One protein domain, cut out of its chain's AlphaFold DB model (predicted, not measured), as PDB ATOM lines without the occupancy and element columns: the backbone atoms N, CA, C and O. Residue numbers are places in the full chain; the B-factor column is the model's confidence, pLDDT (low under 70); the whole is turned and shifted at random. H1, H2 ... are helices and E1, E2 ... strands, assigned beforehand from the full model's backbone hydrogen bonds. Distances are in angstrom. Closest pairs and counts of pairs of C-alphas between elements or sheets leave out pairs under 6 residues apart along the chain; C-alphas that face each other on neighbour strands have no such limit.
ATOM      1  N   SER A  76     321.113 221.709 154.132       90.69
ATOM      2  CA  SER A  76     319.915 222.319 154.725       90.69
ATOM      3  C   SER A  76     318.683 222.072 153.864       90.69
ATOM      4  O   SER A  76     317.604 221.823 154.398       90.69
ATOM      5  N   GLU A  77     318.839 222.126 152.540       92.25
ATOM      6  CA  GLU A  77     317.799 221.741 151.586       92.25
ATOM      7  C   GLU A  77     317.438 220.257 151.743       92.25
ATOM      8  O   GLU A  77     316.270 219.923 151.938       92.25
ATOM      9  N   LEU A  78     318.442 219.372 151.752       92.88
ATOM     10  CA  LEU A  78     318.221 217.927 151.866       92.88
ATOM     11  C   LEU A  78     317.571 217.534 153.198       92.88
ATOM     12  O   LEU A  78     316.704 216.668 153.219       92.88
ATOM     13  N   LEU A  79     317.928 218.187 154.307       93.25
ATOM     14  CA  LEU A  79     317.298 217.942 155.610       93.25
ATOM     15  C   LEU A  79     315.843 218.410 155.674       93.25
ATOM     16  O   LEU A  79     315.066 217.849 156.440       93.25
ATOM     17  N   LYS A  80     315.464 219.438 154.904       94.00
ATOM     18  CA  LYS A  80     314.053 219.826 154.775       94.00
ATOM     19  C   LYS A  80     313.275 218.789 153.976       94.00
ATOM     20  O   LYS A  80     312.131 218.519 154.325       94.00
ATOM     21  N   LEU A  81     313.898 218.243 152.931       95.00
ATOM     22  CA  LEU A  81     313.298 217.233 152.067       95.00
ATOM     23  C   LEU A  81     313.118 215.897 152.797       95.00
ATOM     24  O   LEU A  81     312.031 215.341 152.760       95.00
ATOM     25  N   TYR A  82     314.148 215.408 153.489       94.94
ATOM     26  CA  TYR A  82     314.144 214.115 154.181       94.94
ATOM     27  C   TYR A  82     314.016 214.285 155.698       94.94
ATOM     28  O   TYR A  82     314.937 213.988 156.461       94.94
ATOM     29  N   ASN A  83     312.887 214.833 156.134       93.44
ATOM     30  CA  ASN A  83     312.669 215.231 157.524       93.44
ATOM     31  C   ASN A  83     311.879 214.209 158.358       93.44
ATOM     32  O   ASN A  83     311.720 214.422 159.561       93.44
ATOM     33  N   ALA A  84     311.375 213.135 157.745       95.06
ATOM     34  CA  ALA A  84     310.494 212.199 158.435       95.06
ATOM     35  C   ALA A  84     311.236 211.266 159.405       95.06
ATOM     36  O   ALA A  84     310.660 210.874 160.416       95.06
ATOM     37  N   ASP A  85     312.507 210.954 159.137       94.06
ATOM     38  CA  ASP A  85     313.355 210.175 160.041       94.06
ATOM     39  C   ASP A  85     314.509 211.038 160.594       94.06
ATOM     40  O   ASP A  85     315.444 211.388 159.863       94.06
ATOM     41  N   PRO A  86     314.489 211.378 161.898       91.62
ATOM     42  CA  PRO A  86     315.568 212.121 162.543       91.62
ATOM     43  C   PRO A  86     316.933 211.420 162.488       91.62
ATOM     44  O   PRO A  86     317.958 212.095 162.612       91.62
ATOM     45  N   SER A  87     316.964 210.092 162.308       92.75
ATOM     46  CA  SER A  87     318.188 209.286 162.273       92.75
ATOM     47  C   SER A  87     319.102 209.640 161.096       92.75
ATOM     48  O   SER A  87     320.319 209.465 161.193       92.75
ATOM     49  N   TYR A  88     318.543 210.201 160.016       94.06
ATOM     50  CA  TYR A  88     319.298 210.587 158.824       94.06
ATOM     51  C   TYR A  88     320.249 211.755 159.076       94.06
ATOM     52  O   TYR A  88     321.271 211.891 158.396       94.06
ATOM     53  N   LYS A  89     319.929 212.623 160.043       94.38
ATOM     54  CA  LYS A  89     320.748 213.786 160.378       94.38
ATOM     55  C   LYS A  89     321.910 213.364 161.266       94.38
ATOM     56  O   LYS A  89     321.726 212.906 162.391       94.38
ATOM     57  N   LYS A  90     323.128 213.619 160.799       92.12
ATOM     58  CA  LYS A  90     324.352 213.208 161.487       92.12
ATOM     59  C   LYS A  90     325.228 214.435 161.712       92.12
ATOM     60  O   LYS A  90     325.456 215.225 160.798       92.12
ATOM     61  N   ILE A  91     325.667 214.629 162.951       92.38
ATOM     62  CA  ILE A  91     326.434 215.807 163.371       92.38
ATOM     63  C   ILE A  91     327.807 215.336 163.828       92.38
ATOM     64  O   ILE A  91     327.912 214.497 164.718       92.38
ATOM     65  N   VAL A  92     328.851 215.900 163.229       89.12
ATOM     66  CA  VAL A  92     330.241 215.658 163.609       89.12
ATOM     67  C   VAL A  92     330.846 216.975 164.064       89.12
ATOM     68  O   VAL A  92     330.848 217.961 163.325       89.12
ATOM     69  N   GLU A  93     331.369 216.998 165.284       90.50
ATOM     70  CA  GLU A  93     332.091 218.148 165.812       90.50
ATOM     71  C   GLU A  93     333.591 217.976 165.564       90.50
ATOM     72  O   GLU A  93     334.200 217.010 166.016       90.50
ATOM     73  N   LEU A  94     334.181 218.908 164.817       82.56
ATOM     74  CA  LEU A  94     335.612 218.941 164.524       82.56
ATOM     75  C   LEU A  94     336.148 220.313 164.916       82.56
ATOM     76  O   LEU A  94     335.688 221.325 164.389       82.56
ATOM     77  N   ASN A  95     337.115 220.354 165.835       86.00
ATOM     78  CA  ASN A  95     337.751 221.589 166.312       86.00
ATOM     79  C   ASN A  95     336.733 222.668 166.752       86.00
ATOM     80  O   ASN A  95     336.852 223.832 166.371       86.00
ATOM     81  N   GLY A  96     335.686 222.277 167.490       88.38
ATOM     82  CA  GLY A  96     334.615 223.178 167.945       88.38
ATOM     83  C   GLY A  96     333.637 223.628 166.850       88.38
ATOM     84  O   GLY A  96     332.711 224.389 167.122       88.38
ATOM     85  N   THR A  97     333.807 223.159 165.611       90.31
ATOM     86  CA  THR A  97     332.872 223.401 164.506       90.31
ATOM     87  C   THR A  97     331.958 222.197 164.323       90.31
ATOM     88  O   THR A  97     332.420 221.082 164.068       90.31
ATOM     89  N   LYS A  98     330.643 222.417 164.410       89.94
ATOM     90  CA  LYS A  98     329.632 221.385 164.150       89.94
ATOM     91  C   LYS A  98     329.337 221.304 162.658       89.94
ATOM     92  O   LYS A  98     328.763 222.220 162.079       89.94
ATOM     93  N   ASN A  99     329.701 220.183 162.053       88.44
ATOM     94  CA  ASN A  99     329.408 219.864 160.664       88.44
ATOM     95  C   ASN A  99     328.210 218.917 160.619       88.44
ATOM     96  O   ASN A  99     328.174 217.928 161.349       88.44
ATOM     97  N   THR A 100     327.219 219.225 159.785       90.25
ATOM     98  CA  THR A 100     326.016 218.397 159.632       90.25
ATOM     99  C   THR A 100     326.016 217.729 158.266       90.25
ATOM    100  O   THR A 100     326.299 218.372 157.255       90.25
ATOM    101  N   PHE A 101     325.649 216.454 158.249       89.12
ATOM    102  CA  PHE A 101     325.522 215.626 157.061       89.12
ATOM    103  C   PHE A 101     324.198 214.872 157.101       89.12
ATOM    104  O   PHE A 101     323.579 214.728 158.159       89.12
ATOM    105  N   ILE A 102     323.793 214.378 155.937       89.94
ATOM    106  CA  ILE A 102     322.650 213.491 155.794       89.94
ATOM    107  C   ILE A 102     323.115 212.166 155.193       89.94
ATOM    108  O   ILE A 102     323.755 212.160 154.143       89.94
ATOM    109  N   TYR A 103     322.831 211.054 155.870       89.31
ATOM    110  CA  TYR A 103     322.975 209.715 155.302       89.31
ATOM    111  C   TYR A 103     322.054 208.724 156.011       89.31
ATOM    112  O   TYR A 103     321.761 208.870 157.194       89.31
ATOM    113  N   HIS A 104     321.625 207.699 155.279       91.50
ATOM    114  CA  HIS A 104     320.852 206.595 155.829       91.50
ATOM    115  C   HIS A 104     321.806 205.486 156.294       91.50
ATOM    116  O   HIS A 104     322.535 204.904 155.490       91.50
ATOM    117  N   GLU A 105     321.837 205.230 157.600       92.06
ATOM    118  CA  GLU A 105     322.625 204.159 158.210       92.06
ATOM    119  C   GLU A 105     321.802 202.872 158.254       92.06
ATOM    120  O   GLU A 105     320.923 202.732 159.096       92.06
ATOM    121  N   ILE A 106     322.070 201.938 157.340       92.38
ATOM    122  CA  ILE A 106     321.324 200.672 157.290       92.38
ATOM    123  C   ILE A 106     321.775 199.723 158.409       92.38
ATOM    124  O   ILE A 106     320.957 199.038 159.017       92.38
ATOM    125  N   PHE A 107     323.083 199.658 158.671       92.94
ATOM    126  CA  PHE A 107     323.655 198.745 159.654       92.94
ATOM    127  C   PHE A 107     325.011 199.241 160.163       92.94
ATOM    128  O   PHE A 107     325.828 199.741 159.388       92.94
ATOM    129  N   VAL A 108     325.267 199.033 161.457       91.88
ATOM    130  CA  VAL A 108     326.568 199.257 162.099       91.88
ATOM    131  C   VAL A 108     327.099 197.913 162.571       91.88
ATOM    132  O   VAL A 108     326.450 197.234 163.361       91.88
ATOM    133  N   ASN A 109     328.288 197.537 162.098       89.00
ATOM    134  CA  ASN A 109     328.893 196.268 162.481       89.00
ATOM    135  C   ASN A 109     329.231 196.237 163.975       89.00
ATOM    136  O   ASN A 109     330.043 197.030 164.450       89.00
ATOM    137  N   ASP A 110     328.658 195.272 164.685       89.88
ATOM    138  CA  ASP A 110     328.916 194.989 166.097       89.88
ATOM    139  C   ASP A 110     329.964 193.879 166.309       89.88
ATOM    140  O   ASP A 110     330.258 193.501 167.444       89.88
ATOM    141  N   GLY A 111     330.521 193.342 165.219       91.88
ATOM    142  CA  GLY A 111     331.491 192.249 165.219       91.88
ATOM    143  C   GLY A 111     330.882 190.856 165.394       91.88
ATOM    144  O   GLY A 111     331.630 189.880 165.407       91.88
ATOM    145  N   LYS A 112     329.554 190.741 165.525       92.12
ATOM    146  CA  LYS A 112     328.847 189.462 165.701       92.12
ATOM    147  C   LYS A 112     328.194 188.980 164.414       92.12
ATOM    148  O   LYS A 112     328.136 187.774 164.180       92.12
ATOM    149  N   HIS A 113     327.723 189.912 163.593       95.56
ATOM    150  CA  HIS A 113     327.043 189.585 162.347       95.56
ATOM    151  C   HIS A 113     328.041 189.177 161.264       95.56
ATOM    152  O   HIS A 113     329.084 189.809 161.071       95.56
ATOM    153  N   LYS A 114     327.701 188.130 160.515       94.94
ATOM    154  CA  LYS A 114     328.424 187.758 159.295       94.94
ATOM    155  C   LYS A 114     327.956 188.613 158.123       94.94
ATOM    156  O   LYS A 114     326.793 188.995 158.058       94.94
ATOM    157  N   PHE A 115     328.841 188.864 157.165       95.62
ATOM    158  CA  PHE A 115     328.475 189.515 155.910       95.62
ATOM    159  C   PHE A 115     328.378 188.488 154.789       95.62
ATOM    160  O   PHE A 115     329.288 187.681 154.602       95.62
ATOM    161  N   GLU A 116     327.280 188.540 154.045       96.94
ATOM    162  CA  GLU A 116     327.030 187.701 152.877       96.94
ATOM    163  C   GLU A 116     326.680 188.588 151.683       96.94
ATOM    164  O   GLU A 116     325.980 189.589 151.831       96.94
ATOM    165  N   VAL A 117     327.173 188.224 150.501       97.50
ATOM    166  CA  VAL A 117     326.851 188.905 149.245       97.50
ATOM    167  C   VAL A 117     326.195 187.893 148.319       97.50
ATOM    168  O   VAL A 117     326.795 186.863 148.011       97.50
ATOM    169  N   ILE A 118     324.973 188.193 147.891       97.94
ATOM    170  CA  ILE A 118     324.246 187.447 146.867       97.94
ATOM    171  C   ILE A 118     324.276 188.303 145.603       97.94
ATOM    172  O   ILE A 118     323.662 189.366 145.559       97.94
ATOM    173  N   ASP A 119     325.030 187.851 144.605       97.38
ATOM    174  CA  ASP A 119     325.295 188.604 143.380       97.38
ATOM    175  C   ASP A 119     324.567 187.983 142.186       97.38
ATOM    176  O   ASP A 119     324.893 186.867 141.774       97.38
ATOM    177  N   ASP A 120     323.616 188.720 141.616       96.62
ATOM    178  CA  ASP A 120     323.048 188.414 140.308       96.62
ATOM    179  C   ASP A 120     323.913 189.056 139.219       96.62
ATOM    180  O   ASP A 120     323.762 190.209 138.816       96.62
ATOM    181  N   LYS A 121     324.916 188.296 138.790       94.31
ATOM    182  CA  LYS A 121     325.904 188.740 137.803       94.31
ATOM    183  C   LYS A 121     325.338 188.893 136.386       94.31
ATOM    184  O   LYS A 121     326.019 189.501 135.562       94.31
ATOM    185  N   ASP A 122     324.189 188.279 136.101       95.44
ATOM    186  CA  ASP A 122     323.600 188.210 134.762       95.44
ATOM    187  C   ASP A 122     322.461 189.237 134.609       95.44
ATOM    188  O   ASP A 122     322.109 189.612 133.489       95.44
ATOM    189  N   GLU A 123     321.939 189.761 135.723       96.44
ATOM    190  CA  GLU A 123     320.991 190.870 135.751       96.44
ATOM    191  C   GLU A 123     321.690 192.242 135.725       96.44
ATOM    192  O   GLU A 123     322.640 192.516 136.467       96.44
ATOM    193  N   TYR A 124     321.191 193.137 134.867       96.12
ATOM    194  CA  TYR A 124     321.698 194.498 134.707       96.12
ATOM    195  C   TYR A 124     320.632 195.539 135.046       96.12
ATOM    196  O   TYR A 124     319.467 195.416 134.683       96.12
ATOM    197  N   PHE A 125     321.059 196.617 135.697       97.12
ATOM    198  CA  PHE A 125     320.230 197.787 135.938       97.12
ATOM    199  C   PHE A 125     319.856 198.473 134.624       97.12
ATOM    200  O   PHE A 125     320.728 198.940 133.882       97.12
ATOM    201  N   GLU A 126     318.555 198.609 134.401       96.00
ATOM    202  CA  GLU A 126     317.997 199.299 133.248       96.00
ATOM    203  C   GLU A 126     317.622 200.743 133.587       96.00
ATOM    204  O   GLU A 126     317.100 201.062 134.663       96.00
ATOM    205  N   LEU A 127     317.897 201.640 132.643       96.69
ATOM    206  CA  LEU A 127     317.493 203.031 132.752       96.69
ATOM    207  C   LEU A 127     315.978 203.138 132.573       96.69
ATOM    208  O   LEU A 127     315.360 202.417 131.798       96.69
ATOM    209  N   SER A 128     315.358 204.078 133.280       94.94
ATOM    210  CA  SER A 128     313.960 204.401 133.010       94.94
ATOM    211  C   SER A 128     313.836 205.127 131.668       94.94
ATOM    212  O   SER A 128     314.720 205.900 131.291       94.94
ATOM    213  N   GLY A 129     312.679 205.002 131.010       94.25
ATOM    214  CA  GLY A 129     312.429 205.698 129.743       94.25
ATOM    215  C   GLY A 129     312.614 207.223 129.816       94.25
ATOM    216  O   GLY A 129     312.997 207.847 128.833       94.25
ATOM    217  N   LEU A 130     312.415 207.849 130.986       93.31
ATOM    218  CA  LEU A 130     312.724 209.274 131.172       93.31
ATOM    219  C   LEU A 130     314.225 209.553 131.016       93.31
ATOM    220  O   LEU A 130     314.595 210.522 130.357       93.31
ATOM    221  N   ILE A 131     315.078 208.732 131.631       95.12
ATOM    222  CA  ILE A 131     316.530 208.899 131.554       95.12
ATOM    223  C   ILE A 131     317.021 208.571 130.147       95.12
ATOM    224  O   ILE A 131     317.821 209.327 129.610       95.12
ATOM    225  N   GLU A 132     316.516 207.500 129.535       95.69
ATOM    226  CA  GLU A 132     316.874 207.117 128.165       95.69
ATOM    227  C   GLU A 132     316.553 208.235 127.167       95.69
ATOM    228  O   GLU A 132     317.419 208.654 126.399       95.69
ATOM    229  N   ASN A 133     315.346 208.804 127.250       94.56
ATOM    230  CA  ASN A 133     314.916 209.895 126.374       94.56
ATOM    231  C   ASN A 133     315.714 211.194 126.572       94.56
ATOM    232  O   ASN A 133     315.765 212.016 125.661       94.56
ATOM    233  N   ASN A 134     316.349 211.384 127.734       93.62
ATOM    234  CA  ASN A 134     317.155 212.568 128.056       93.62
ATOM    235  C   ASN A 134     318.650 212.239 128.211       93.62
ATOM    236  O   ASN A 134     319.412 213.030 128.777       93.62
ATOM    237  N   PHE A 135     319.094 211.072 127.727       93.38
ATOM    238  CA  PHE A 135     320.429 210.548 128.018       93.38
ATOM    239  C   PHE A 135     321.529 211.500 127.554       93.38
ATOM    240  O   PHE A 135     322.466 211.778 128.299       93.38
ATOM    241  N   THR A 136     321.411 212.027 126.334       91.06
ATOM    242  CA  THR A 136     322.406 212.933 125.746       91.06
ATOM    243  C   THR A 136     322.614 214.171 126.611       91.06
ATOM    244  O   THR A 136     323.759 214.526 126.902       91.06
ATOM    245  N   ASP A 137     321.530 214.780 127.085       89.38
ATOM    246  CA  ASP A 137     321.582 215.991 127.901       89.38
ATOM    247  C   ASP A 137     322.181 215.687 129.274       89.38
ATOM    248  O   ASP A 137     323.162 216.321 129.676       89.38
ATOM    249  N   LEU A 138     321.694 214.633 129.936       91.88
ATOM    250  CA  LEU A 138     322.211 214.157 131.222       91.88
ATOM    251  C   LEU A 138     323.680 213.730 131.155       91.88
ATOM    252  O   LEU A 138     324.421 213.869 132.126       91.88
ATOM    253  N   TYR A 139     324.135 213.215 130.018       90.94
ATOM    254  CA  TYR A 139     325.520 212.818 129.816       90.94
ATOM    255  C   TYR A 139     326.428 214.013 129.474       90.94
ATOM    256  O   TYR A 139     327.619 214.033 129.830       90.94
ATOM    257  N   SER A 140     325.882 215.032 128.800       86.56
ATOM    258  CA  SER A 140     326.616 216.221 128.348       86.56
ATOM    259  C   SER A 140     327.176 217.046 129.511       86.56
ATOM    260  O   SER A 140     328.292 217.569 129.416       86.56
ATOM    261  N   ILE A 141     326.484 217.066 130.656       85.38
ATOM    262  CA  ILE A 141     326.910 217.812 131.850       85.38
ATOM    263  C   ILE A 141     328.206 217.271 132.461       85.38
ATOM    264  O   ILE A 141     328.806 217.920 133.311       85.38
ATOM    265  N   HIS A 142     328.672 216.093 132.036       85.75
ATOM    266  CA  HIS A 142     329.942 215.501 132.467       85.75
ATOM    267  C   HIS A 142     331.097 215.781 131.502       85.75
ATOM    268  O   HIS A 142     332.099 215.071 131.522       85.75
ATOM    269  N   SER A 143     330.975 216.774 130.618       78.81
ATOM    270  CA  SER A 143     331.925 217.063 129.531       78.81
ATOM    271  C   SER A 143     333.392 217.233 129.953       78.81
ATOM    272  O   SER A 143     334.277 217.011 129.127       78.81
ATOM    273  N   ARG A 144     333.684 217.579 131.216       74.38
ATOM    274  CA  ARG A 144     335.065 217.730 131.717       74.38
ATOM    275  C   ARG A 144     335.489 216.655 132.714       74.38
ATOM    276  O   ARG A 144     336.500 216.839 133.396       74.38
ATOM    277  N   SER A 145     334.716 215.590 132.854       74.12
ATOM    278  CA  SER A 145     335.094 214.413 133.629       74.12
ATOM    279  C   SER A 145     335.807 213.407 132.735       74.12
ATOM    280  O   SER A 145     335.449 213.260 131.566       74.12
ATOM    281  N   THR A 146     336.779 212.677 133.277       74.31
ATOM    282  CA  THR A 146     337.257 211.454 132.623       74.31
ATOM    283  C   THR A 146     336.105 210.453 132.551       74.31
ATOM    284  O   THR A 146     335.432 210.202 133.557       74.31
ATOM    285  N   LYS A 147     335.854 209.922 131.350       76.31
ATOM    286  CA  LYS A 147     334.757 208.996 131.066       76.31
ATOM    287  C   LYS A 147     335.353 207.678 130.584       76.31
ATOM    288  O   LYS A 147     336.065 207.672 129.586       76.31
ATOM    289  N   SER A 148     335.071 206.600 131.304       81.06
ATOM    290  CA  SER A 148     335.275 205.225 130.848       81.06
ATOM    291  C   SER A 148     334.031 204.446 131.233       81.06
ATOM    292  O   SER A 148     333.569 204.594 132.366       81.06
ATOM    293  N   ASN A 149     333.449 203.702 130.295       86.69
ATOM    294  CA  ASN A 149     332.252 202.919 130.577       86.69
ATOM    295  C   ASN A 149     332.646 201.542 131.099       86.69
ATOM    296  O   ASN A 149     332.643 200.569 130.354       86.69
ATOM    297  N   GLU A 150     333.033 201.497 132.367       91.56
ATOM    298  CA  GLU A 150     333.341 200.244 133.047       91.56
ATOM    299  C   GLU A 150     332.070 199.641 133.650       91.56
ATOM    300  O   GLU A 150     331.163 200.375 134.069       91.56
ATOM    301  N   ASP A 151     332.044 198.314 133.745       94.56
ATOM    302  CA  ASP A 151     331.051 197.606 134.545       94.56
ATOM    303  C   ASP A 151     331.208 197.964 136.027       94.56
ATOM    304  O   ASP A 151     332.301 198.196 136.550       94.56
ATOM    305  N   THR A 152     330.076 198.017 136.713       94.94
ATOM    306  CA  THR A 152     329.967 198.399 138.118       94.94
ATOM    307  C   THR A 152     329.018 197.462 138.847       94.94
ATOM    308  O   THR A 152     328.158 196.820 138.241       94.94
ATOM    309  N   ILE A 153     329.156 197.408 140.169       96.94
ATOM    310  CA  ILE A 153     328.253 196.654 141.035       96.94
ATOM    311  C   ILE A 153     327.218 197.626 141.592       96.94
ATOM    312  O   ILE A 153     327.570 198.594 142.273       96.94
ATOM    313  N   ARG A 154     325.942 197.380 141.304       97.25
ATOM    314  CA  ARG A 154     324.821 198.087 141.920       97.25
ATOM    315  C   ARG A 154     324.400 197.348 143.182       97.25
ATOM    316  O   ARG A 154     324.220 196.134 143.156       97.25
ATOM    317  N   LEU A 155     324.198 198.093 144.267       97.38
ATOM    318  CA  LEU A 155     323.544 197.567 145.459       97.38
ATOM    319  C   LEU A 155     322.029 197.650 145.281       97.38
ATOM    320  O   LEU A 155     321.484 198.752 145.198       97.38
ATOM    321  N   ASP A 156     321.376 196.495 145.211       96.81
ATOM    322  CA  ASP A 156     319.930 196.411 145.018       96.81
ATOM    323  C   ASP A 156     319.173 196.410 146.343       96.81
ATOM    324  O   ASP A 156     318.224 197.164 146.522       96.81
ATOM    325  N   SER A 157     319.630 195.628 147.318       97.12
ATOM    326  CA  SER A 157     319.024 195.616 148.647       97.12
ATOM    327  C   SER A 157     320.001 195.178 149.727       97.12
ATOM    328  O   SER A 157     321.059 194.601 149.462       97.12
ATOM    329  N   VAL A 158     319.642 195.477 150.973       97.00
ATOM    330  CA  VAL A 158     320.364 195.023 152.161       97.00
ATOM    331  C   VAL A 158     319.346 194.478 153.144       97.00
ATOM    332  O   VAL A 158     318.407 195.181 153.515       97.00
ATOM    333  N   LYS A 159     319.542 193.236 153.583       96.62
ATOM    334  CA  LYS A 159     318.703 192.594 154.597       96.62
ATOM    335  C   LYS A 159     319.530 192.323 155.841       96.62
ATOM    336  O   LYS A 159     320.520 191.597 155.784       96.62
ATOM    337  N   VAL A 160     319.111 192.910 156.954       95.75
ATOM    338  CA  VAL A 160     319.690 192.664 158.277       95.75
ATOM    339  C   VAL A 160     318.887 191.543 158.932       95.75
ATOM    340  O   VAL A 160     317.678 191.672 159.106       95.75
ATOM    341  N   LEU A 161     319.552 190.431 159.230       94.94
ATOM    342  CA  LEU A 161     319.014 189.251 159.908       94.94
ATOM    343  C   LEU A 161     319.742 189.077 161.250       94.94
ATOM    344  O   LEU A 161     320.797 189.674 161.455       94.94
ATOM    345  N   ASP A 162     319.216 188.227 162.134       91.50
ATOM    346  CA  ASP A 162     319.711 188.081 163.513       91.50
ATOM    347  C   ASP A 162     321.212 187.744 163.628       91.50
ATOM    348  O   ASP A 162     321.862 188.144 164.592       91.50
ATOM    349  N   ASP A 163     321.774 186.991 162.675       94.69
ATOM    350  CA  ASP A 163     323.175 186.543 162.689       94.69
ATOM    351  C   ASP A 163     324.007 187.051 161.502       94.69
ATOM    352  O   ASP A 163     325.227 186.843 161.451       94.69
ATOM    353  N   LYS A 164     323.372 187.706 160.525       96.19
ATOM    354  CA  LYS A 164     324.040 188.126 159.294       96.19
ATOM    355  C   LYS A 164     323.392 189.325 158.619       96.19
ATOM    356  O   LYS A 164     322.199 189.574 158.738       96.19
ATOM    357  N   VAL A 165     324.192 190.021 157.823       97.75
ATOM    358  CA  VAL A 165     323.747 191.074 156.913       97.75
ATOM    359  C   VAL A 165     324.013 190.618 155.490       97.75
ATOM    360  O   VAL A 165     325.148 190.295 155.131       97.75
ATOM    361  N   VAL A 166     322.949 190.572 154.693       98.00
ATOM    362  CA  VAL A 166     322.972 190.083 153.316       98.00
ATOM    363  C   VAL A 166     322.844 191.265 152.365       98.00
ATOM    364  O   VAL A 166     321.839 191.978 152.394       98.00
ATOM    365  N   PHE A 167     323.851 191.461 151.522       97.81
ATOM    366  CA  PHE A 167     323.841 192.433 150.435       97.81
ATOM    367  C   PHE A 167     323.426 191.731 149.148       97.81
ATOM    368  O   PHE A 167     324.056 190.750 148.757       97.81
ATOM    369  N   TYR A 168     322.396 192.242 148.487       98.19
ATOM    370  CA  TYR A 168     321.994 191.781 147.165       98.19
ATOM    371  C   TYR A 168     322.539 192.751 146.129       98.19
ATOM    372  O   TYR A 168     322.312 193.963 146.222       98.19
ATOM    373  N   THR A 169     323.285 192.224 145.169       98.19
ATOM    374  CA  THR A 169     323.951 193.022 144.143       98.19
ATOM    375  C   THR A 169     323.603 192.540 142.751       98.19
ATOM    376  O   THR A 169     323.330 191.364 142.546       98.19
ATOM    377  N   LEU A 170     323.636 193.468 141.799       97.56
ATOM    378  CA  LEU A 170     323.502 193.187 140.372       97.56
ATOM    379  C   LEU A 170     324.446 194.085 139.565       97.56
ATOM    380  O   LEU A 170     325.162 194.921 140.136       97.56
ATOM    381  N   ARG A 171     324.499 193.926 138.243       97.56
ATOM    382  CA  ARG A 171     325.405 194.709 137.389       97.56
ATOM    383  C   ARG A 171     324.807 196.048 136.961       97.56
ATOM    384  O   ARG A 171     323.614 196.214 136.761       97.56
ATOM    385  N   SER A 172     325.656 197.048 136.796       97.12
ATOM    386  CA  SER A 172     325.341 198.296 136.094       97.12
ATOM    387  C   SER A 172     326.608 198.766 135.387       97.12
ATOM    388  O   SER A 172     327.627 198.085 135.416       97.12
ATOM    389  N   ASN A 173     326.607 199.958 134.808       95.44
ATOM    390  CA  ASN A 173     327.809 200.555 134.243       95.44
ATOM    391  C   ASN A 173     328.008 201.997 134.720       95.44
ATOM    392  O   ASN A 173     327.105 202.659 135.247       95.44
ATOM    393  N   PHE A 174     329.225 202.497 134.530       92.81
ATOM    394  CA  PHE A 174     329.584 203.838 134.963       92.81
ATOM    395  C   PHE A 174     328.742 204.928 134.284       92.81
ATOM    396  O   PHE A 174     328.453 205.950 134.907       92.81
ATOM    397  N   TYR A 175     328.309 204.735 133.035       94.69
ATOM    398  CA  TYR A 175     327.461 205.714 132.352       94.69
ATOM    399  C   TYR A 175     326.076 205.827 132.988       94.69
ATOM    400  O   TYR A 175     325.627 206.954 133.202       94.69
ATOM    401  N   ASN A 176     325.462 204.715 133.396       96.31
ATOM    402  CA  ASN A 176     324.220 204.719 134.167       96.31
ATOM    403  C   ASN A 176     324.391 205.552 135.443       96.31
ATOM    404  O   ASN A 176     323.590 206.442 135.717       96.31
ATOM    405  N   HIS A 177     325.493 205.359 136.176       94.38
ATOM    406  CA  HIS A 177     325.801 206.164 137.361       94.38
ATOM    407  C   HIS A 177     325.928 207.669 137.058       94.38
ATOM    408  O   HIS A 177     325.486 208.501 137.861       94.38
ATOM    409  N   LEU A 178     326.513 208.033 135.910       93.50
ATOM    410  CA  LEU A 178     326.641 209.429 135.486       93.50
ATOM    411  C   LEU A 178     325.280 210.086 135.232       93.50
ATOM    412  O   LEU A 178     325.072 211.219 135.671       93.50
ATOM    413  N   VAL A 179     324.372 209.396 134.540       94.81
ATOM    414  CA  VAL A 179     323.071 209.957 134.139       94.81
ATOM    415  C   VAL A 179     321.979 209.801 135.201       94.81
ATOM    416  O   VAL A 179     320.966 210.483 135.107       94.81
ATOM    417  N   THR A 180     322.187 208.976 136.236       95.88
ATOM    418  CA  THR A 180     321.273 208.862 137.386       95.88
ATOM    419  C   THR A 180     321.833 209.542 138.637       95.88
ATOM    420  O   THR A 180     321.561 210.712 138.893       95.88
ATOM    421  N   ASN A 181     322.656 208.848 139.431       94.75
ATOM    422  CA  ASN A 181     323.079 209.285 140.765       94.75
ATOM    423  C   ASN A 181     323.864 210.595 140.695       94.75
ATOM    424  O   ASN A 181     323.692 211.479 141.533       94.75
ATOM    425  N   ARG A 182     324.734 210.730 139.687       92.06
ATOM    426  CA  ARG A 182     325.580 211.912 139.526       92.06
ATOM    427  C   ARG A 182     324.878 213.059 138.800       92.06
ATOM    428  O   ARG A 182     325.467 214.131 138.725       92.06
ATOM    429  N   ALA A 183     323.660 212.868 138.312       93.75
ATOM    430  CA  ALA A 183     322.835 213.916 137.722       93.75
ATOM    431  C   ALA A 183     321.543 214.151 138.522       93.75
ATOM    432  O   ALA A 183     320.632 214.807 138.026       93.75
ATOM    433  N   ILE A 184     321.450 213.637 139.755       94.56
ATOM    434  CA  ILE A 184     320.197 213.613 140.517       94.56
ATOM    435  C   ILE A 184     319.607 215.014 140.757       94.56
ATOM    436  O   ILE A 184     318.393 215.172 140.816       94.56
ATOM    437  N   ASP A 185     320.446 216.047 140.852       93.50
ATOM    438  CA  ASP A 185     319.999 217.431 141.049       93.50
ATOM    439  C   ASP A 185     320.081 218.279 139.776       93.50
ATOM    440  O   ASP A 185     319.828 219.486 139.814       93.50
ATOM    441  N   TYR A 186     320.404 217.655 138.640       90.19
ATOM    442  CA  TYR A 186     320.347 218.317 137.349       90.19
ATOM    443  C   TYR A 186     318.892 218.530 136.925       90.19
ATOM    444  O   TYR A 186     318.044 217.649 137.079       90.19
ATOM    445  N   LYS A 187     318.613 219.717 136.386       87.94
ATOM    446  CA  LYS A 187     317.287 220.110 135.908       87.94
ATOM    447  C   LYS A 187     317.075 219.559 134.501       87.94
ATOM    448  O   LYS A 187     317.754 219.999 133.580       87.94
ATOM    449  N   ILE A 188     316.154 218.610 134.353       82.31
ATOM    450  CA  ILE A 188     315.850 217.974 133.059       82.31
ATOM    451  C   ILE A 188     314.867 218.822 132.255       82.31
ATOM    452  O   ILE A 188     315.038 218.986 131.054       82.31
ATOM    453  N   VAL A 189     313.856 219.390 132.915       78.94
ATOM    454  CA  VAL A 189     312.873 220.293 132.299       78.94
ATOM    455  C   VAL A 189     312.625 221.451 133.255       78.94
ATOM    456  O   VAL A 189     312.237 221.227 134.400       78.94
ATOM    457  N   ASP A 190     312.851 222.686 132.807       79.88
ATOM    458  CA  ASP A 190     312.697 223.911 133.601       79.88
ATOM    459  C   ASP A 190     313.344 223.827 134.996       79.88
ATOM    460  O   ASP A 190     314.563 223.904 135.130       79.88
ATOM    461  N   ASN A 191     312.530 223.690 136.050       81.12
ATOM    462  CA  ASN A 191     312.954 223.594 137.447       81.12
ATOM    463  C   ASN A 191     312.837 222.177 138.030       81.12
ATOM    464  O   ASN A 191     313.067 222.014 139.225       81.12
ATOM    465  N   LEU A 192     312.503 221.174 137.217       89.06
ATOM    466  CA  LEU A 192     312.304 219.797 137.653       89.06
ATOM    467  C   LEU A 192     313.618 219.009 137.603       89.06
ATOM    468  O   LEU A 192     314.204 218.822 136.530       89.06
ATOM    469  N   ARG A 193     314.074 218.534 138.765       93.31
ATOM    470  CA  ARG A 193     315.259 217.679 138.904       93.31
ATOM    471  C   ARG A 193     314.868 216.212 138.989       93.31
ATOM    472  O   ARG A 193     313.746 215.875 139.358       93.31
ATOM    473  N   LEU A 194     315.833 215.324 138.758       94.19
ATOM    474  CA  LEU A 194     315.636 213.891 138.996       94.19
ATOM    475  C   LEU A 194     315.277 213.567 140.445       94.19
ATOM    476  O   LEU A 194     314.455 212.685 140.675       94.19
ATOM    477  N   ARG A 195     315.836 214.297 141.415       94.88
ATOM    478  CA  ARG A 195     315.485 214.164 142.831       94.88
ATOM    479  C   ARG A 195     314.000 214.410 143.061       94.88
ATOM    480  O   ARG A 195     313.371 213.638 143.767       94.88
ATOM    481  N   ASP A 196     313.439 215.432 142.421       94.00
ATOM    482  CA  ASP A 196     312.031 215.803 142.591       94.00
ATOM    483  C   ASP A 196     311.077 214.733 142.018       94.00
ATOM    484  O   ASP A 196     309.906 214.694 142.381       94.00
ATOM    485  N   ILE A 197     311.572 213.843 141.148       93.75
ATOM    486  CA  ILE A 197     310.804 212.745 140.546       93.75
ATOM    487  C   ILE A 197     311.033 211.434 141.313       93.75
ATOM    488  O   ILE A 197     310.078 210.774 141.722       93.75
ATOM    489  N   TYR A 198     312.295 211.044 141.508       94.50
ATOM    490  CA  TYR A 198     312.670 209.716 142.010       94.50
ATOM    491  C   TYR A 198     312.969 209.656 143.507       94.50
ATOM    492  O   TYR A 198     312.884 208.579 144.082       94.50
ATOM    493  N   GLU A 199     313.295 210.777 144.148       94.12
ATOM    494  CA  GLU A 199     313.728 210.839 145.551       94.12
ATOM    495  C   GLU A 199     313.106 212.061 146.257       94.12
ATOM    496  O   GLU A 199     313.795 212.839 146.920       94.12
ATOM    497  N   HIS A 200     311.793 212.250 146.088       94.06
ATOM    498  CA  HIS A 200     311.043 213.453 146.478       94.06
ATOM    499  C   HIS A 200     310.750 213.580 147.987       94.06
ATOM    500  O   HIS A 200     310.052 214.505 148.405       94.06
ATOM    501  N   GLY A 201     311.281 212.675 148.814       94.56
ATOM    502  CA  GLY A 201     311.033 212.650 150.255       94.56
ATOM    503  C   GLY A 201     309.619 212.161 150.624       94.56
ATOM    504  O   GLY A 201     308.876 211.692 149.768       94.56
ATOM    505  N   PRO A 202     309.227 212.226 151.910       95.50
ATOM    506  CA  PRO A 202     310.004 212.739 153.037       95.50
ATOM    507  C   PRO A 202     310.966 211.709 153.654       95.50
ATOM    508  O   PRO A 202     311.693 212.022 154.596       95.50
ATOM    509  N   TYR A 203     310.977 210.487 153.121       95.44
ATOM    510  CA  TYR A 203     311.942 209.440 153.446       95.44
ATOM    511  C   TYR A 203     312.959 209.298 152.316       95.44
ATOM    512  O   TYR A 203     312.665 209.630 151.167       95.44
ATOM    513  N   ILE A 204     314.151 208.801 152.640       93.06
ATOM    514  CA  ILE A 204     315.096 208.361 151.612       93.06
ATOM    515  C   ILE A 204     314.534 207.071 151.002       93.06
ATOM    516  O   ILE A 204     314.130 206.173 151.744       93.06
ATOM    517  N   GLY A 205     314.491 206.984 149.670       92.38
ATOM    518  CA  GLY A 205     313.983 205.810 148.970       92.38
ATOM    519  C   GLY A 205     314.729 204.531 149.360       92.38
ATOM    520  O   GLY A 205     315.943 204.524 149.580       92.38
ATOM    521  N   SER A 206     314.003 203.417 149.446       93.50
ATOM    522  CA  SER A 206     314.617 202.095 149.607       93.50
ATOM    523  C   SER A 206     315.463 201.748 148.379       93.50
ATOM    524  O   SER A 206     315.031 202.021 147.257       93.50
ATOM    525  N   LEU A 207     316.587 201.056 148.575       95.06
ATOM    526  CA  LEU A 207     317.447 200.592 147.479       95.06
ATOM    527  C   LEU A 207     316.674 199.745 146.445       95.06
ATOM    528  O   LEU A 207     316.806 200.006 145.251       95.06
ATOM    529  N   GLU A 208     315.788 198.857 146.915       93.38
ATOM    530  CA  GLU A 208     314.984 197.932 146.091       93.38
ATOM    531  C   GLU A 208     314.125 198.663 145.049       93.38
ATOM    532  O   GLU A 208     314.017 198.254 143.897       93.38
ATOM    533  N   ASN A 209     313.532 199.793 145.437       93.19
ATOM    534  CA  ASN A 209     312.637 200.566 144.571       93.19
ATOM    535  C   ASN A 209     313.348 201.713 143.836       93.19
ATOM    536  O   ASN A 209     312.717 202.456 143.076       93.19
ATOM    537  N   SER A 210     314.648 201.888 144.068       95.31
ATOM    538  CA  SER A 210     315.392 203.040 143.574       95.31
ATOM    539  C   SER A 210     315.562 202.987 142.057       95.31
ATOM    540  O   SER A 210     316.028 201.998 141.492       95.31
ATOM    541  N   LYS A 211     315.251 204.103 141.389       95.88
ATOM    542  CA  LYS A 211     315.465 204.301 139.941       95.88
ATOM    543  C   LYS A 211     316.873 204.793 139.607       95.88
ATOM    544  O   LYS A 211     317.107 205.376 138.550       95.88
ATOM    545  N   LEU A 212     317.809 204.589 140.527       96.44
ATOM    546  CA  LEU A 212     319.187 205.027 140.416       96.44
ATOM    547  C   LEU A 212     320.120 203.814 140.305       96.44
ATOM    548  O   LEU A 212     319.911 202.776 140.933       96.44
ATOM    549  N   SER A 213     321.205 203.979 139.548       96.69
ATOM    550  CA  SER A 213     322.227 202.951 139.343       96.69
ATOM    551  C   SER A 213     322.937 202.485 140.619       96.69
ATOM    552  O   SER A 213     323.608 201.462 140.556       96.69
ATOM    553  N   ASN A 214     322.882 203.240 141.724       95.62
ATOM    554  CA  ASN A 214     323.343 202.856 143.073       95.62
ATOM    555  C   ASN A 214     324.653 202.054 143.116       95.62
ATOM    556  O   ASN A 214     324.758 201.019 143.773       95.62
ATOM    557  N   HIS A 215     325.658 202.557 142.397       94.19
ATOM    558  CA  HIS A 215     326.997 201.982 142.382       94.19
ATOM    559  C   HIS A 215     327.572 201.908 143.805       94.19
ATOM    560  O   HIS A 215     327.579 202.909 144.527       94.19
ATOM    561  N   VAL A 216     328.073 200.732 144.188       94.25
ATOM    562  CA  VAL A 216     328.726 200.496 145.481       94.25
ATOM    563  C   VAL A 216     330.030 201.289 145.568       94.25
ATOM    564  O   VAL A 216     330.967 201.068 144.806       94.25
ATOM    565  N   GLY A 217     330.105 202.197 146.540       89.88
ATOM    566  CA  GLY A 217     331.342 202.864 146.937       89.88
ATOM    567  C   GLY A 217     331.873 202.292 148.248       89.88
ATOM    568  O   GLY A 217     331.106 202.079 149.185       89.88
ATOM    569  N   ILE A 218     333.186 202.089 148.335       88.56
ATOM    570  CA  ILE A 218     333.869 201.699 149.573       88.56
ATOM    571  C   ILE A 218     334.686 202.895 150.030       88.56
ATOM    572  O   ILE A 218     335.514 203.365 149.259       88.56
TER     573      ILE A 218
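What this domain is: This is residues 76 to 218 of the 248 residues of an uncharacterized protein of Firmicutes bacterium (UniProt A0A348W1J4). A long, strongly twisted sheet of three strands, E3, E5 and E4, makes one side of the model, and the short helices H4, H3 and H2 cluster beyond one end of it. Across from the sheet, a separate hairpin, E1 and E2, lies with H1 at its base and its tip, residues 93 to 98, sticking out, while the unnamed stretch 199 to 218 passes between the sheet and this hairpin. The 143 printed residues include five named helices and six named strands, in the order H1 E1 E2 E3 H2 H3 E4 E5 H4 E6 H5; the class is mixed, helices and strands, and the sheet E3 E5 E4 is mixed too. The whole is only just compact, close to loose, with a radius of gyration of the C-alphas of 17.1 A and spans of 46 by 43 by 28 A.

Where its parts are: Find C-alpha 114 at (328.424, 187.758, 159.295); from there E3, residues 114 to 124, covers 26.4 A and bends by 67 degrees at residue 121. Look next at E5, residues 164 to 173, 28.2 A long, and E4, residues 151 to 160, 26.8 A long. H4 is residues 174 to 179, H3 135 to 140 and H2 129 to 133. The printed part begins with H1, residues 76 to 81, at C-alpha 76 (319.915, 222.319, 154.725); E1, 89 to 94, and E2, 97 to 102, follow, 16.3 A and 16.7 A long. Later come E6, 187 to 189, and H5, 194 to 198, whose last C-alpha is at (312.670, 209.716, 142.010).

How they stand to each other: Start at the inner strand E5. It is parallel to the edge strand E3, with N 118 and O 167 at 2.9 A, and forms an antiparallel hairpin with the edge strand E4, with N 154 and O 170 at 2.8 A. H4 only grazes this sheet, with its residues 174 to 177. H4 and H3 touch, about perpendicular at 87 degrees; their closest C-alphas are those of Leu 138 and Val 179, 5.2 A apart. H2 is close to H4 but not clearly touching, with the C-alphas of Ile 131 and Val 179 closest at 7.1 A. E6 pairs with no named strand, though its residues 187 to 189 pair with residues 192 to 193, antiparallel; its closest C-alpha to H5 is that of Lys 187, 7.1 A from Leu 194's. In the hairpin E1 and E2, see N 92 and O 99 at 2.8 A. H1 comes closest to E2 at the C-alphas of Leu 79 and Ile 102, 7.0 A. E2 and E3 are apart. In H1, H2, H3, H4 and H5 every O i to N i+4 pair is within hydrogen-bond range.

The domain as a whole: The two C-alphas farthest apart are those of Lys 112 and Asp 190, 49.8 A. The printed part has no cut, and the link from E2 to E3, 11 residues, is long. The mean pLDDT of the printed part is 92.5, and no printed residue is under 70.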